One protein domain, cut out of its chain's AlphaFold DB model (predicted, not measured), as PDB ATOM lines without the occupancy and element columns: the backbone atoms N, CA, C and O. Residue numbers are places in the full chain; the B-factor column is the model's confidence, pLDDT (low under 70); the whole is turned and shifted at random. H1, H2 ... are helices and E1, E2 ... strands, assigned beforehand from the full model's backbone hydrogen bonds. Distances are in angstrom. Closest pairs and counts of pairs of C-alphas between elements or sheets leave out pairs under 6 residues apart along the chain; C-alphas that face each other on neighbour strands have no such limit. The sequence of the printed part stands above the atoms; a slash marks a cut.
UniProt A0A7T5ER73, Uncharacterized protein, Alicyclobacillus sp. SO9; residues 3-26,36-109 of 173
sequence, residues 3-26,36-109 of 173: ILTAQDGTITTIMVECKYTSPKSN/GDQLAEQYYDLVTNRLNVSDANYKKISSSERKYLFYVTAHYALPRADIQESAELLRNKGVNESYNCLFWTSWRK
ATOM      1  N   ILE A   3     351.295 327.897 286.307       89.38
ATOM      2  CA  ILE A   3     351.925 326.597 286.550       89.38
ATOM      3  C   ILE A   3     350.816 325.559 286.429       89.38
ATOM      4  O   ILE A   3     349.840 325.615 287.174       89.38
ATOM      5  N   LEU A   4     350.964 324.646 285.479       90.81
ATOM      6  CA  LEU A   4     350.003 323.588 285.198       90.81
ATOM      7  C   LEU A   4     350.601 322.251 285.622       90.81
ATOM      8  O   LEU A   4     351.769 321.992 285.343       90.81
ATOM      9  N   THR A   5     349.798 321.399 286.252       91.19
ATOM     10  CA  THR A   5     350.163 320.012 286.551       91.19
ATOM     11  C   THR A   5     349.213 319.103 285.788       91.19
ATOM     12  O   THR A   5     348.000 319.164 285.989       91.19
ATOM     13  N   ALA A   6     349.755 318.305 284.873       90.50
ATOM     14  CA  ALA A   6     348.992 317.312 284.132       90.50
ATOM     15  C   ALA A   6     348.627 316.116 285.029       90.50
ATOM     16  O   ALA A   6     349.191 315.932 286.108       90.50
ATOM     17  N   GLN A   7     347.682 315.282 284.579       91.00
ATOM     18  CA  GLN A   7     347.261 314.086 285.323       91.00
ATOM     19  C   GLN A   7     348.400 313.075 285.528       91.00
ATOM     20  O   GLN A   7     348.399 312.354 286.519       91.00
ATOM     21  N   ASP A   8     349.380 313.047 284.622       91.81
ATOM     22  CA  ASP A   8     350.583 312.212 284.723       91.81
ATOM     23  C   ASP A   8     351.662 312.792 285.659       91.81
ATOM     24  O   ASP A   8     352.725 312.199 285.820       91.81
ATOM     25  N   GLY A   9     351.393 313.941 286.290       88.81
ATOM     26  CA  GLY A   9     352.315 314.630 287.188       88.81
ATOM     27  C   GLY A   9     353.242 315.635 286.503       88.81
ATOM     28  O   GLY A   9     353.888 316.398 287.217       88.81
ATOM     29  N   THR A  10     353.267 315.704 285.166       91.38
ATOM     30  CA  THR A  10     354.114 316.655 284.426       91.38
ATOM     31  C   THR A  10     353.775 318.090 284.817       91.38
ATOM     32  O   THR A  10     352.613 318.508 284.749       91.38
ATOM     33  N   ILE A  11     354.790 318.879 285.161       91.62
ATOM     34  CA  ILE A  11     354.660 320.285 285.523       91.62
ATOM     35  C   ILE A  11     355.102 321.160 284.346       91.62
ATOM     36  O   ILE A  11     356.215 321.086 283.825       91.62
ATOM     37  N   THR A  12     354.200 322.038 283.915       93.06
ATOM     38  CA  THR A  12     354.447 323.010 282.849       93.06
ATOM     39  C   THR A  12     354.377 324.427 283.399       93.06
ATOM     40  O   THR A  12     353.342 324.852 283.911       93.06
ATOM     41  N   THR A  13     355.453 325.193 283.233       92.38
ATOM     42  CA  THR A  13     355.470 326.631 283.522       92.38
ATOM     43  C   THR A  13     355.187 327.419 282.252       92.38
ATOM     44  O   THR A  13     355.884 327.268 281.251       92.38
ATOM     45  N   ILE A  14     354.201 328.311 282.303       92.62
ATOM     46  CA  ILE A  14     353.884 329.251 281.227       92.62
ATOM     47  C   ILE A  14     354.073 330.672 281.746       92.62
ATOM     48  O   ILE A  14     353.311 331.173 282.579       92.62
ATOM     49  N   MET A  15     355.084 331.355 281.238       92.12
ATOM     50  CA  MET A  15     355.260 332.784 281.429       92.12
ATOM     51  C   MET A  15     354.549 333.536 280.304       92.12
ATOM     52  O   MET A  15     354.509 333.077 279.166       92.12
ATOM     53  N   VAL A  16     353.949 334.678 280.629       90.88
ATOM     54  CA  VAL A  16     353.258 335.524 279.652       90.88
ATOM     55  C   VAL A  16     353.845 336.917 279.778       90.88
ATOM     56  O   VAL A  16     353.755 337.513 280.850       90.88
ATOM     57  N   GLU A  17     354.440 337.394 278.694       89.69
ATOM     58  CA  GLU A  17     355.003 338.730 278.561       89.69
ATOM     59  C   GLU A  17     354.120 339.560 277.637       89.69
ATOM     60  O   GLU A  17     353.782 339.146 276.529       89.69
ATOM     61  N   CYS A  18     353.738 340.744 278.096       88.06
ATOM     62  CA  CYS A  18     352.646 341.515 277.521       88.06
ATOM     63  C   CYS A  18     353.114 342.925 277.164       88.06
ATOM     64  O   CYS A  18     353.353 343.739 278.052       88.06
ATOM     65  N   LYS A  19     353.161 343.261 275.870       83.00
ATOM     66  CA  LYS A  19     353.614 344.579 275.394       83.00
ATOM     67  C   LYS A  19     352.514 345.337 274.652       83.00
ATOM     68  O   LYS A  19     351.989 344.876 273.636       83.00
ATOM     69  N   TYR A  20     352.161 346.516 275.166       68.38
ATOM     70  CA  TYR A  20     351.089 347.356 274.620       68.38
ATOM     71  C   TYR A  20     351.582 348.409 273.605       68.38
ATOM     72  O   TYR A  20     350.981 348.561 272.545       68.38
ATOM     73  N   THR A  21     352.681 349.113 273.890       58.91
ATOM     74  CA  THR A  21     353.290 350.154 273.035       58.91
ATOM     75  C   THR A  21     354.667 349.698 272.525       58.91
ATOM     76  O   THR A  21     355.337 348.911 273.189       58.91
ATOM     77  N   SER A  22     355.113 350.143 271.344       53.81
ATOM     78  CA  SER A  22     356.484 349.898 270.842       53.81
ATOM     79  C   SER A  22     356.985 351.145 270.094       53.81
ATOM     80  O   SER A  22     356.144 351.805 269.475       53.81
ATOM     81  N   PRO A  23     358.284 351.514 270.169       52.06
ATOM     82  CA  PRO A  23     359.459 350.630 270.083       52.06
ATOM     83  C   PRO A  23     359.896 349.987 271.410       52.06
ATOM     84  O   PRO A  23     359.425 350.374 272.477       52.06
ATOM     85  N   LYS A  24     360.809 348.998 271.372       51.12
ATOM     86  CA  LYS A  24     361.595 348.594 272.560       51.12
ATOM     87  C   LYS A  24     362.165 349.846 273.238       51.12
ATOM     88  O   LYS A  24     362.605 350.762 272.548       51.12
ATOM     89  N   SER A  25     362.181 349.864 274.567       50.56
ATOM     90  CA  SER A  25     362.722 350.955 275.393       50.56
ATOM     91  C   SER A  25     364.161 351.358 275.031       50.56
ATOM     92  O   SER A  25     364.586 352.451 275.383       50.56
ATOM     93  N   ASN A  26     364.872 350.534 274.256       48.03
ATOM     94  CA  ASN A  26     366.230 350.784 273.779       48.03
ATOM     95  C   ASN A  26     366.326 351.487 272.411       48.03
ATOM     96  O   ASN A  26     367.434 351.682 271.915       48.03
ATOM     97  N   GLY A  36     367.978 345.814 278.900       64.50
ATOM     98  CA  GLY A  36     366.780 346.405 278.286       64.50
ATOM     99  C   GLY A  36     366.024 345.562 277.263       64.50
ATOM    100  O   GLY A  36     364.997 346.025 276.761       64.50
ATOM    101  N   ASP A  37     366.465 344.338 276.963       81.12
ATOM    102  CA  ASP A  37     365.621 343.391 276.228       81.12
ATOM    103  C   ASP A  37     364.844 342.526 277.219       81.12
ATOM    104  O   ASP A  37     365.251 341.424 277.584       81.12
ATOM    105  N   GLN A  38     363.705 343.061 277.655       85.62
ATOM    106  CA  GLN A  38     362.828 342.415 278.628       85.62
ATOM    107  C   GLN A  38     362.384 341.012 278.183       85.62
ATOM    108  O   GLN A  38     362.252 340.122 279.016       85.62
ATOM    109  N   LEU A  39     362.192 340.784 276.876       88.38
ATOM    110  CA  LEU A  39     361.786 339.473 276.368       88.38
ATOM    111  C   LEU A  39     362.916 338.445 276.537       88.38
ATOM    112  O   LEU A  39     362.674 337.334 277.011       88.38
ATOM    113  N   ALA A  40     364.146 338.823 276.185       89.06
ATOM    114  CA  ALA A  40     365.330 337.991 276.363       89.06
ATOM    115  C   ALA A  40     365.637 337.739 277.845       89.06
ATOM    116  O   ALA A  40     365.951 336.614 278.221       89.06
ATOM    117  N   GLU A  41     365.542 338.766 278.689       88.69
ATOM    118  CA  GLU A  41     365.786 338.664 280.133       88.69
ATOM    119  C   GLU A  41     364.799 337.702 280.799       88.69
ATOM    120  O   GLU A  41     365.212 336.753 281.459       88.69
ATOM    121  N   GLN A  42     363.504 337.859 280.534       89.44
ATOM    122  CA  GLN A  42     362.487 336.977 281.099       89.44
ATOM    123  C   GLN A  42     362.597 335.536 280.593       89.44
ATOM    124  O   GLN A  42     362.422 334.596 281.371       89.44
ATOM    125  N   TYR A  43     362.900 335.341 279.305       90.44
ATOM    126  CA  TYR A  43     363.154 334.003 278.778       90.44
ATOM    127  C   TYR A  43     364.372 333.371 279.456       90.44
ATOM    128  O   TYR A  43     364.301 332.224 279.894       90.44
ATOM    129  N   TYR A  44     365.467 334.128 279.584       89.88
ATOM    130  CA  TYR A  44     366.684 333.683 280.255       89.88
ATOM    131  C   TYR A  44     366.397 333.266 281.699       89.88
ATOM    132  O   TYR A  44     366.778 332.170 282.108       89.88
ATOM    133  N   ASP A  45     365.684 334.092 282.460       89.62
ATOM    134  CA  ASP A  45     365.359 333.797 283.854       89.62
ATOM    135  C   ASP A  45     364.452 332.569 283.985       89.62
ATOM    136  O   ASP A  45     364.640 331.749 284.887       89.62
ATOM    137  N   LEU A  46     363.507 332.391 283.059       89.75
ATOM    138  CA  LEU A  46     362.641 331.216 283.010       89.75
ATOM    139  C   LEU A  46     363.448 329.931 282.774       89.75
ATOM    140  O   LEU A  46     363.322 328.966 283.540       89.75
ATOM    141  N   VAL A  47     364.294 329.896 281.740       88.06
ATOM    142  CA  VAL A  47     365.049 328.679 281.396       88.06
ATOM    143  C   VAL A  47     366.146 328.381 282.419       88.06
ATOM    144  O   VAL A  47     366.347 327.220 282.768       88.06
ATOM    145  N   THR A  48     366.765 329.412 283.002       87.31
ATOM    146  CA  THR A  48     367.836 329.269 284.006       87.31
ATOM    147  C   THR A  48     367.353 329.185 285.457       87.31
ATOM    148  O   THR A  48     368.186 329.103 286.359       87.31
ATOM    149  N   ASN A  49     366.036 329.161 285.706       87.06
ATOM    150  CA  ASN A  49     365.446 329.136 287.054       87.06
ATOM    151  C   ASN A  49     365.860 330.330 287.935       87.06
ATOM    152  O   ASN A  49     366.061 330.179 289.134       87.06
ATOM    153  N   ARG A  50     365.976 331.526 287.355       86.31
ATOM    154  CA  ARG A  50     366.326 332.767 288.071       86.31
ATOM    155  C   ARG A  50     365.134 333.698 288.298       86.31
ATOM    156  O   ARG A  50     365.313 334.852 288.669       86.31
ATOM    157  N   LEU A  51     363.914 333.198 288.099       84.25
ATOM    158  CA  LEU A  51     362.697 333.968 288.346       84.25
ATOM    159  C   LEU A  51     362.563 334.335 289.829       84.25
ATOM    160  O   LEU A  51     362.625 333.472 290.705       84.25
ATOM    161  N   ASN A  52     362.302 335.615 290.096       81.38
ATOM    162  CA  ASN A  52     362.010 336.112 291.435       81.38
ATOM    163  C   ASN A  52     360.560 335.778 291.819       81.38
ATOM    164  O   ASN A  52     359.622 336.507 291.489       81.38
ATOM    165  N   VAL A  53     360.368 334.633 292.470       82.00
ATOM    166  CA  VAL A  53     359.064 334.127 292.913       82.00
ATOM    167  C   VAL A  53     359.165 333.595 294.340       82.00
ATOM    168  O   VAL A  53     360.236 333.203 294.788       82.00
ATOM    169  N   SER A  54     358.037 333.523 295.047       81.19
ATOM    170  CA  SER A  54     357.967 332.892 296.373       81.19
ATOM    171  C   SER A  54     358.510 331.453 296.359       81.19
ATOM    172  O   SER A  54     358.209 330.713 295.416       81.19
ATOM    173  N   ASP A  55     359.149 331.012 297.444       77.19
ATOM    174  CA  ASP A  55     359.782 329.686 297.581       77.19
ATOM    175  C   ASP A  55     358.904 328.499 297.144       77.19
ATOM    176  O   ASP A  55     359.378 327.563 296.496       77.19
ATOM    177  N   ALA A  56     357.602 328.532 297.455       77.19
ATOM    178  CA  ALA A  56     356.678 327.450 297.102       77.19
ATOM    179  C   ALA A  56     356.488 327.307 295.578       77.19
ATOM    180  O   ALA A  56     356.367 326.196 295.058       77.19
ATOM    181  N   ASN A  57     356.496 328.431 294.858       79.62
ATOM    182  CA  ASN A  57     356.413 328.470 293.399       79.62
ATOM    183  C   ASN A  57     357.776 328.223 292.755       79.62
ATOM    184  O   ASN A  57     357.830 327.575 291.713       79.62
ATOM    185  N   TYR A  58     358.864 328.672 293.390       83.25
ATOM    186  CA  TYR A  58     360.222 328.425 292.914       83.25
ATOM    187  C   TYR A  58     360.480 326.927 292.740       83.25
ATOM    188  O   TYR A  58     360.882 326.501 291.660       83.25
ATOM    189  N   LYS A  59     360.151 326.112 293.757       83.88
ATOM    190  CA  LYS A  59     360.302 324.650 293.679       83.88
ATOM    191  C   LYS A  59     359.570 324.068 292.471       83.88
ATOM    192  O   LYS A  59     360.197 323.380 291.675       83.88
ATOM    193  N   LYS A  60     358.290 324.411 292.294       84.38
ATOM    194  CA  LYS A  60     357.470 323.913 291.177       84.38
ATOM    195  C   LYS A  60     358.035 324.307 289.815       84.38
ATOM    196  O   LYS A  60     358.123 323.464 288.937       84.38
ATOM    197  N   ILE A  61     358.448 325.562 289.653       85.12
ATOM    198  CA  ILE A  61     359.033 326.060 288.400       85.12
ATOM    199  C   ILE A  61     360.374 325.390 288.114       85.12
ATOM    200  O   ILE A  61     360.649 325.039 286.969       85.12
ATOM    201  N   SER A  62     361.199 325.218 289.149       84.06
ATOM    202  CA  SER A  62     362.503 324.572 289.029       84.06
ATOM    203  C   SER A  62     362.397 323.100 288.645       84.06
ATOM    204  O   SER A  62     363.267 322.611 287.929       84.06
ATOM    205  N   SER A  63     361.317 322.431 289.064       85.44
ATOM    206  CA  SER A  63     360.998 321.053 288.698       85.44
ATOM    207  C   SER A  63     360.224 320.917 287.385       85.44
ATOM    208  O   SER A  63     360.024 319.794 286.946       85.44
ATOM    209  N   SER A  64     359.767 322.014 286.769       86.81
ATOM    210  CA  SER A  64     358.982 321.941 285.535       86.81
ATOM    211  C   SER A  64     359.791 321.350 284.389       86.81
ATOM    212  O   SER A  64     360.808 321.915 283.981       86.81
ATOM    213  N   GLU A  65     359.280 320.268 283.808       87.94
ATOM    214  CA  GLU A  65     359.858 319.620 282.632       87.94
ATOM    215  C   GLU A  65     359.627 320.449 281.365       87.94
ATOM    216  O   GLU A  65     360.354 320.323 280.381       87.94
ATOM    217  N   ARG A  66     358.595 321.304 281.375       89.56
ATOM    218  CA  ARG A  66     358.228 322.163 280.247       89.56
ATOM    219  C   ARG A  66     358.131 323.610 280.685       89.56
ATOM    220  O   ARG A  66     357.446 323.938 281.654       89.56
ATOM    221  N   LYS A  67     358.782 324.495 279.938       90.56
ATOM    222  CA  LYS A  67     358.768 325.933 280.195       90.56
ATOM    223  C   LYS A  67     358.501 326.676 278.904       90.56
ATOM    224  O   LYS A  67     359.217 326.482 277.931       90.56
ATOM    225  N   TYR A  68     357.483 327.521 278.911       92.44
ATOM    226  CA  TYR A  68     357.046 328.274 277.747       92.44
ATOM    227  C   TYR A  68     356.948 329.759 278.070       92.44
ATOM    228  O   TYR A  68     356.505 330.131 279.157       92.44
ATOM    229  N   LEU A  69     357.309 330.602 277.106       92.56
ATOM    230  CA  LEU A  69     357.098 332.043 277.154       92.56
ATOM    231  C   LEU A  69     356.132 332.446 276.038       92.56
ATOM    232  O   LEU A  69     356.403 332.221 274.863       92.56
ATOM    233  N   PHE A  70     355.006 333.051 276.401       92.62
ATOM    234  CA  PHE A  70     354.061 333.648 275.463       92.62
ATOM    235  C   PHE A  70     354.281 335.152 275.399       92.62
ATOM    236  O   PHE A  70     354.032 335.860 276.368       92.62
ATOM    237  N   TYR A  71     354.693 335.643 274.237       92.44
ATOM    238  CA  TYR A  71     354.830 337.059 273.944       92.44
ATOM    239  C   TYR A  71     353.548 337.596 273.299       92.44
ATOM    240  O   TYR A  71     353.201 337.242 272.170       92.44
ATOM    241  N   VAL A  72     352.825 338.454 274.013       91.19
ATOM    242  CA  VAL A  72     351.562 339.048 273.567       91.19
ATOM    243  C   VAL A  72     351.790 340.509 273.209       91.19
ATOM    244  O   VAL A  72     352.177 341.309 274.060       91.19
ATOM    245  N   THR A  73     351.540 340.886 271.952       91.25
ATOM    246  CA  THR A  73     351.791 342.264 271.494       91.25
ATOM    247  C   THR A  73     350.634 342.887 270.726       91.25
ATOM    248  O   THR A  73     349.716 342.211 270.270       91.25
ATOM    249  N   ALA A  74     350.668 344.213 270.563       89.56
ATOM    250  CA  ALA A  74     349.694 344.949 269.753       89.56
ATOM    251  C   ALA A  74     349.911 344.812 268.229       89.56
ATOM    252  O   ALA A  74     349.079 345.281 267.447       89.56
ATOM    253  N   HIS A  75     351.014 344.185 267.798       88.25
ATOM    254  CA  HIS A  75     351.339 344.021 266.382       88.25
ATOM    255  C   HIS A  75     350.271 343.187 265.660       88.25
ATOM    256  O   HIS A  75     349.679 342.266 266.227       88.25
ATOM    257  N   TYR A  76     350.033 343.509 264.388       85.50
ATOM    258  CA  TYR A  76     349.141 342.736 263.516       85.50
ATOM    259  C   TYR A  76     349.798 341.448 263.009       85.50
ATOM    260  O   TYR A  76     349.136 340.423 262.872       85.50
ATOM    261  N   ALA A  77     351.102 341.507 262.753       87.00
ATOM    262  CA  ALA A  77     351.921 340.388 262.318       87.00
ATOM    263  C   ALA A  77     353.011 340.098 263.353       87.00
ATOM    264  O   ALA A  77     353.282 340.924 264.227       87.00
ATOM    265  N   LEU A  78     353.631 338.924 263.236       88.81
ATOM    266  CA  LEU A  78     354.740 338.507 264.088       88.81
ATOM    267  C   LEU A  78     355.826 339.602 264.109       88.81
ATOM    268  O   LEU A  78     356.350 339.922 263.036       88.81
ATOM    269  N   PRO A  79     356.192 340.166 265.277       89.56
ATOM    270  CA  PRO A  79     357.248 341.169 265.384       89.56
ATOM    271  C   PRO A  79     358.621 340.497 265.245       89.56
ATOM    272  O   PRO A  79     359.344 340.301 266.218       89.56
ATOM    273  N   ARG A  80     358.962 340.092 264.014       88.81
ATOM    274  CA  ARG A  80     360.166 339.306 263.698       88.81
ATOM    275  C   ARG A  80     361.447 339.986 264.168       88.81
ATOM    276  O   ARG A  80     362.291 339.307 264.729       88.81
ATOM    277  N   ALA A  81     361.557 341.298 263.964       86.56
ATOM    278  CA  ALA A  81     362.725 342.069 264.382       86.56
ATOM    279  C   ALA A  81     362.923 342.016 265.904       86.56
ATOM    280  O   ALA A  81     364.006 341.660 266.357       86.56
ATOM    281  N   ASP A  82     361.861 342.269 266.683       84.81
ATOM    282  CA  ASP A  82     361.921 342.201 268.147       84.81
ATOM    283  C   ASP A  82     362.373 340.814 268.619       84.81
ATOM    284  O   ASP A  82     363.266 340.718 269.455       84.81
ATOM    285  N   ILE A  83     361.770 339.753 268.069       88.62
ATOM    286  CA  ILE A  83     362.071 338.364 268.442       88.62
ATOM    287  C   ILE A  83     363.496 337.982 268.037       88.62
ATOM    288  O   ILE A  83     364.184 337.309 268.800       88.62
ATOM    289  N   GLN A  84     363.948 338.400 266.853       88.25
ATOM    290  CA  GLN A  84     365.287 338.088 266.364       88.25
ATOM    291  C   GLN A  84     366.364 338.763 267.216       88.25
ATOM    292  O   GLN A  84     367.327 338.106 267.596       88.25
ATOM    293  N   GLU A  85     366.185 340.032 267.573       87.44
ATOM    294  CA  GLU A  85     367.116 340.734 268.460       87.44
ATOM    295  C   GLU A  85     367.194 340.054 269.838       87.44
ATOM    296  O   GLU A  85     368.289 339.773 270.327       87.44
ATOM    297  N   SER A  86     366.047 339.686 270.427       88.88
ATOM    298  CA  SER A  86     366.026 338.935 271.689       88.88
ATOM    299  C   SER A  86     366.739 337.586 271.547       88.88
ATOM    300  O   SER A  86     367.452 337.153 272.454       88.88
ATOM    301  N   ALA A  87     366.587 336.935 270.390       87.94
ATOM    302  CA  ALA A  87     367.218 335.658 270.111       87.94
ATOM    303  C   ALA A  87     368.749 335.752 269.967       87.94
ATOM    304  O   ALA A  87     369.496 334.873 270.403       87.94
ATOM    305  N   GLU A  88     369.246 336.827 269.363       87.44
ATOM    306  CA  GLU A  88     370.683 337.077 269.245       87.44
ATOM    307  C   GLU A  88     371.315 337.325 270.621       87.44
ATOM    308  O   GLU A  88     372.365 336.753 270.927       87.44
ATOM    309  N   LEU A  89     370.642 338.087 271.490       87.94
ATOM    310  CA  LEU A  89     371.091 338.330 272.865       87.94
ATOM    311  C   LEU A  89     371.149 337.048 273.701       87.94
ATOM    312  O   LEU A  89     372.120 336.817 274.421       87.94
ATOM    313  N   LEU A  90     370.130 336.200 273.600       87.88
ATOM    314  CA  LEU A  90     370.070 334.922 274.311       87.88
ATOM    315  C   LEU A  90     371.163 333.951 273.853       87.88
ATOM    316  O   LEU A  90     371.823 333.337 274.695       87.88
ATOM    317  N   ARG A  91     371.430 333.889 272.543       87.62
ATOM    318  CA  ARG A  91     372.548 333.111 271.996       87.62
ATOM    319  C   ARG A  91     373.888 333.594 272.556       87.62
ATOM    320  O   ARG A  91     374.703 332.779 272.976       87.62
ATOM    321  N   ASN A  92     374.092 334.910 272.644       86.31
ATOM    322  CA  ASN A  92     375.302 335.489 273.239       86.31
ATOM    323  C   ASN A  92     375.437 335.173 274.743       86.31
ATOM    324  O   ASN A  92     376.550 335.104 275.256       86.31
ATOM    325  N   LYS A  93     374.321 334.932 275.445       85.50
ATOM    326  CA  LYS A  93     374.281 334.477 276.848       85.50
ATOM    327  C   LYS A  93     374.412 332.951 277.010       85.50
ATOM    328  O   LYS A  93     374.260 332.449 278.122       85.50
ATOM    329  N   GLY A  94     374.685 332.213 275.931       84.56
ATOM    330  CA  GLY A  94     374.862 330.756 275.952       84.56
ATOM    331  C   GLY A  94     373.558 329.955 275.989       84.56
ATOM    332  O   GLY A  94     373.595 328.739 276.174       84.56
ATOM    333  N   VAL A  95     372.404 330.603 275.800       83.94
ATOM    334  CA  VAL A  95     371.120 329.912 275.642       83.94
ATOM    335  C   VAL A  95     370.998 329.476 274.184       83.94
ATOM    336  O   VAL A  95     370.598 330.247 273.316       83.94
ATOM    337  N   ASN A  96     371.391 328.229 273.922       69.44
ATOM    338  CA  ASN A  96     371.361 327.609 272.591       69.44
ATOM    339  C   ASN A  96     370.092 326.783 272.333       69.44
ATOM    340  O   ASN A  96     370.007 326.101 271.311       69.44
ATOM    341  N   GLU A  97     369.120 326.801 273.249       63.28
ATOM    342  CA  GLU A  97     367.847 326.125 273.019       63.28
ATOM    343  C   GLU A  97     367.168 326.697 271.772       63.28
ATOM    344  O   GLU A  97     367.103 327.913 271.576       63.28
ATOM    345  N   SER A  98     366.629 325.814 270.929       60.84
ATOM    346  CA  SER A  98     365.699 326.244 269.890       60.84
ATOM    347  C   SER A  98     364.556 326.996 270.568       60.84
ATOM    348  O   SER A  98     363.926 326.457 271.476       60.84
ATOM    349  N   TYR A  99     364.241 328.198 270.081       66.56
ATOM    350  CA  TYR A  99     363.107 329.058 270.471       66.56
ATOM    351  C   TYR A  99     361.720 328.406 270.313       66.56
ATOM    352  O   TYR A  99     360.703 329.088 270.288       66.56
ATOM    353  N   ASN A 100     361.656 327.080 270.231       71.88
ATOM    354  CA  ASN A 100     360.462 326.248 270.221       71.88
ATOM    355  C   ASN A 100     359.576 326.483 271.452       71.88
ATOM    356  O   ASN A 100     358.401 326.132 271.432       71.88
ATOM    357  N   CYS A 101     360.137 327.069 272.511       85.25
ATOM    358  CA  CYS A 101     359.429 327.403 273.737       85.25
ATOM    359  C   CYS A 101     358.974 328.872 273.813       85.25
ATOM    360  O   CYS A 101     358.334 329.254 274.793       85.25
ATOM    361  N   LEU A 102     359.281 329.690 272.799       89.88
ATOM    362  CA  LEU A 102     358.813 331.068 272.668       89.88
ATOM    363  C   LEU A 102     357.663 331.131 271.657       89.88
ATOM    364  O   LEU A 102     357.848 330.949 270.454       89.88
ATOM    365  N   PHE A 103     356.471 331.452 272.144       91.44
ATOM    366  CA  PHE A 103     355.271 331.626 271.334       91.44
ATOM    367  C   PHE A 103     354.901 333.098 271.238       91.44
ATOM    368  O   PHE A 103     355.148 333.874 272.156       91.44
ATOM    369  N   TRP A 104     354.256 333.489 270.140       92.38
ATOM    370  CA  TRP A 104     353.740 334.842 269.970       92.38
ATOM    371  C   TRP A 104     352.256 334.834 269.618       92.38
ATOM    372  O   TRP A 104     351.797 334.033 268.800       92.38
ATOM    373  N   THR A 105     351.515 335.781 270.189       91.00
ATOM    374  CA  THR A 105     350.158 336.102 269.747       91.00
ATOM    375  C   THR A 105     349.895 337.606 269.796       91.00
ATOM    376  O   THR A 105     350.576 338.373 270.477       91.00
ATOM    377  N   SER A 106     348.896 338.048 269.040       91.38
ATOM    378  CA  SER A 106     348.443 339.438 269.053       91.38
ATOM    379  C   SER A 106     347.317 339.605 270.064       91.38
ATOM    380  O   SER A 106     346.430 338.753 270.135       91.38
ATOM    381  N   TRP A 107     347.266 340.747 270.752       90.50
ATOM    382  CA  TRP A 107     346.113 341.130 271.575       90.50
ATOM    383  C   TRP A 107     344.786 341.038 270.817       90.50
ATOM    384  O   TRP A 107     343.767 340.675 271.393       90.50
ATOM    385  N   ARG A 108     344.805 341.272 269.500       89.62
ATOM    386  CA  ARG A 108     343.614 341.176 268.643       89.62
ATOM    387  C   ARG A 108     343.040 339.764 268.572       89.62
ATOM    388  O   ARG A 108     341.840 339.609 268.388       89.62
ATOM    389  N   LYS A 109     343.876 338.733 268.723       88.69
ATOM    390  CA  LYS A 109     343.424 337.336 268.750       88.69
ATOM    391  C   LYS A 109     342.842 336.937 270.105       88.69
ATOM    392  O   LYS A 109     342.130 335.944 270.185       88.69
TER     393      LYS A 109
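AT A GLANCE: This is residues 3 to 26 and 36 to 109 of the 173 residues of an uncharacterized protein of Alicyclobacillus sp. SO9 (UniProt A0A7T5ER73). A strongly twisted sheet, with the long parallel strands E2 and E3 side by side in its middle, has H1 and H2 over one face in two layers, helices on one face of a sheet. H3 packs on H1 with residues 86 to 90. The 98 printed residues run E1 E2 H1 H2 E3 H3 E4; the sheet, order E1 E2 E3 E4, is mixed, and so is the class, helices and strands. The whole is compact and rounded, with a radius of gyration of the C-alphas of 14.1 A and spans of 38 by 32 by 25 A.

HOW THE PARTS SIT: E1, residues 3 to 5, and E2, residues 11 to 19, form an antiparallel hairpin, with N 4 and O 12 at 2.9 A. H1, residues 38 to 47, is on the sheet at a height of 9.1 A. H2, residues 55 to 62, is on the same face; its closest C-alphas to E2 are those of Thr 13 and Ile 61, 6.1 A. It only just stands up from the sheet, its line rising 42 degrees. E3, residues 66 to 73, is parallel to E2, with N 15 and O 68 at 2.8 A. H1 runs along E3, at 6 degrees on the local plane; Tyr 43 and Leu 69 have their closest C-alphas, 6.6 A. H3, residues 80 to 92, touches H1 at a steep tilt of 50 degrees, the closest C-alphas being those of Ala 40 and Ser 86, 4.8 A. E4, residues 102 to 106, is parallel to E3, with N 103 and O 69 at 2.8 A; E3, H3 and E4 make a strand-helix-strand unit, parallel strands joined through a helix, with a right-handed crossover. Every O i to N i+4 pair is within hydrogen-bond range in H1 and H3, and 3 of 4 in H2.

IN THESE COORDINATES: E1 begins at C-alpha 3, (351.925, 326.597, 286.550). E2 is 26.3 A long, H1 14.2 A, E3 22.8 A and H3 18.3 A. E4 ends at C-alpha 106, (348.443, 339.438, 269.053).

THE WHOLE: Residues 27 to 35 are not printed, and C-alphas 26 and 36 are 6.3 A apart across the cut. No link printed whole is long. The pLDDT is under 70 at residues 20 to 26, 36 and 96 to 99.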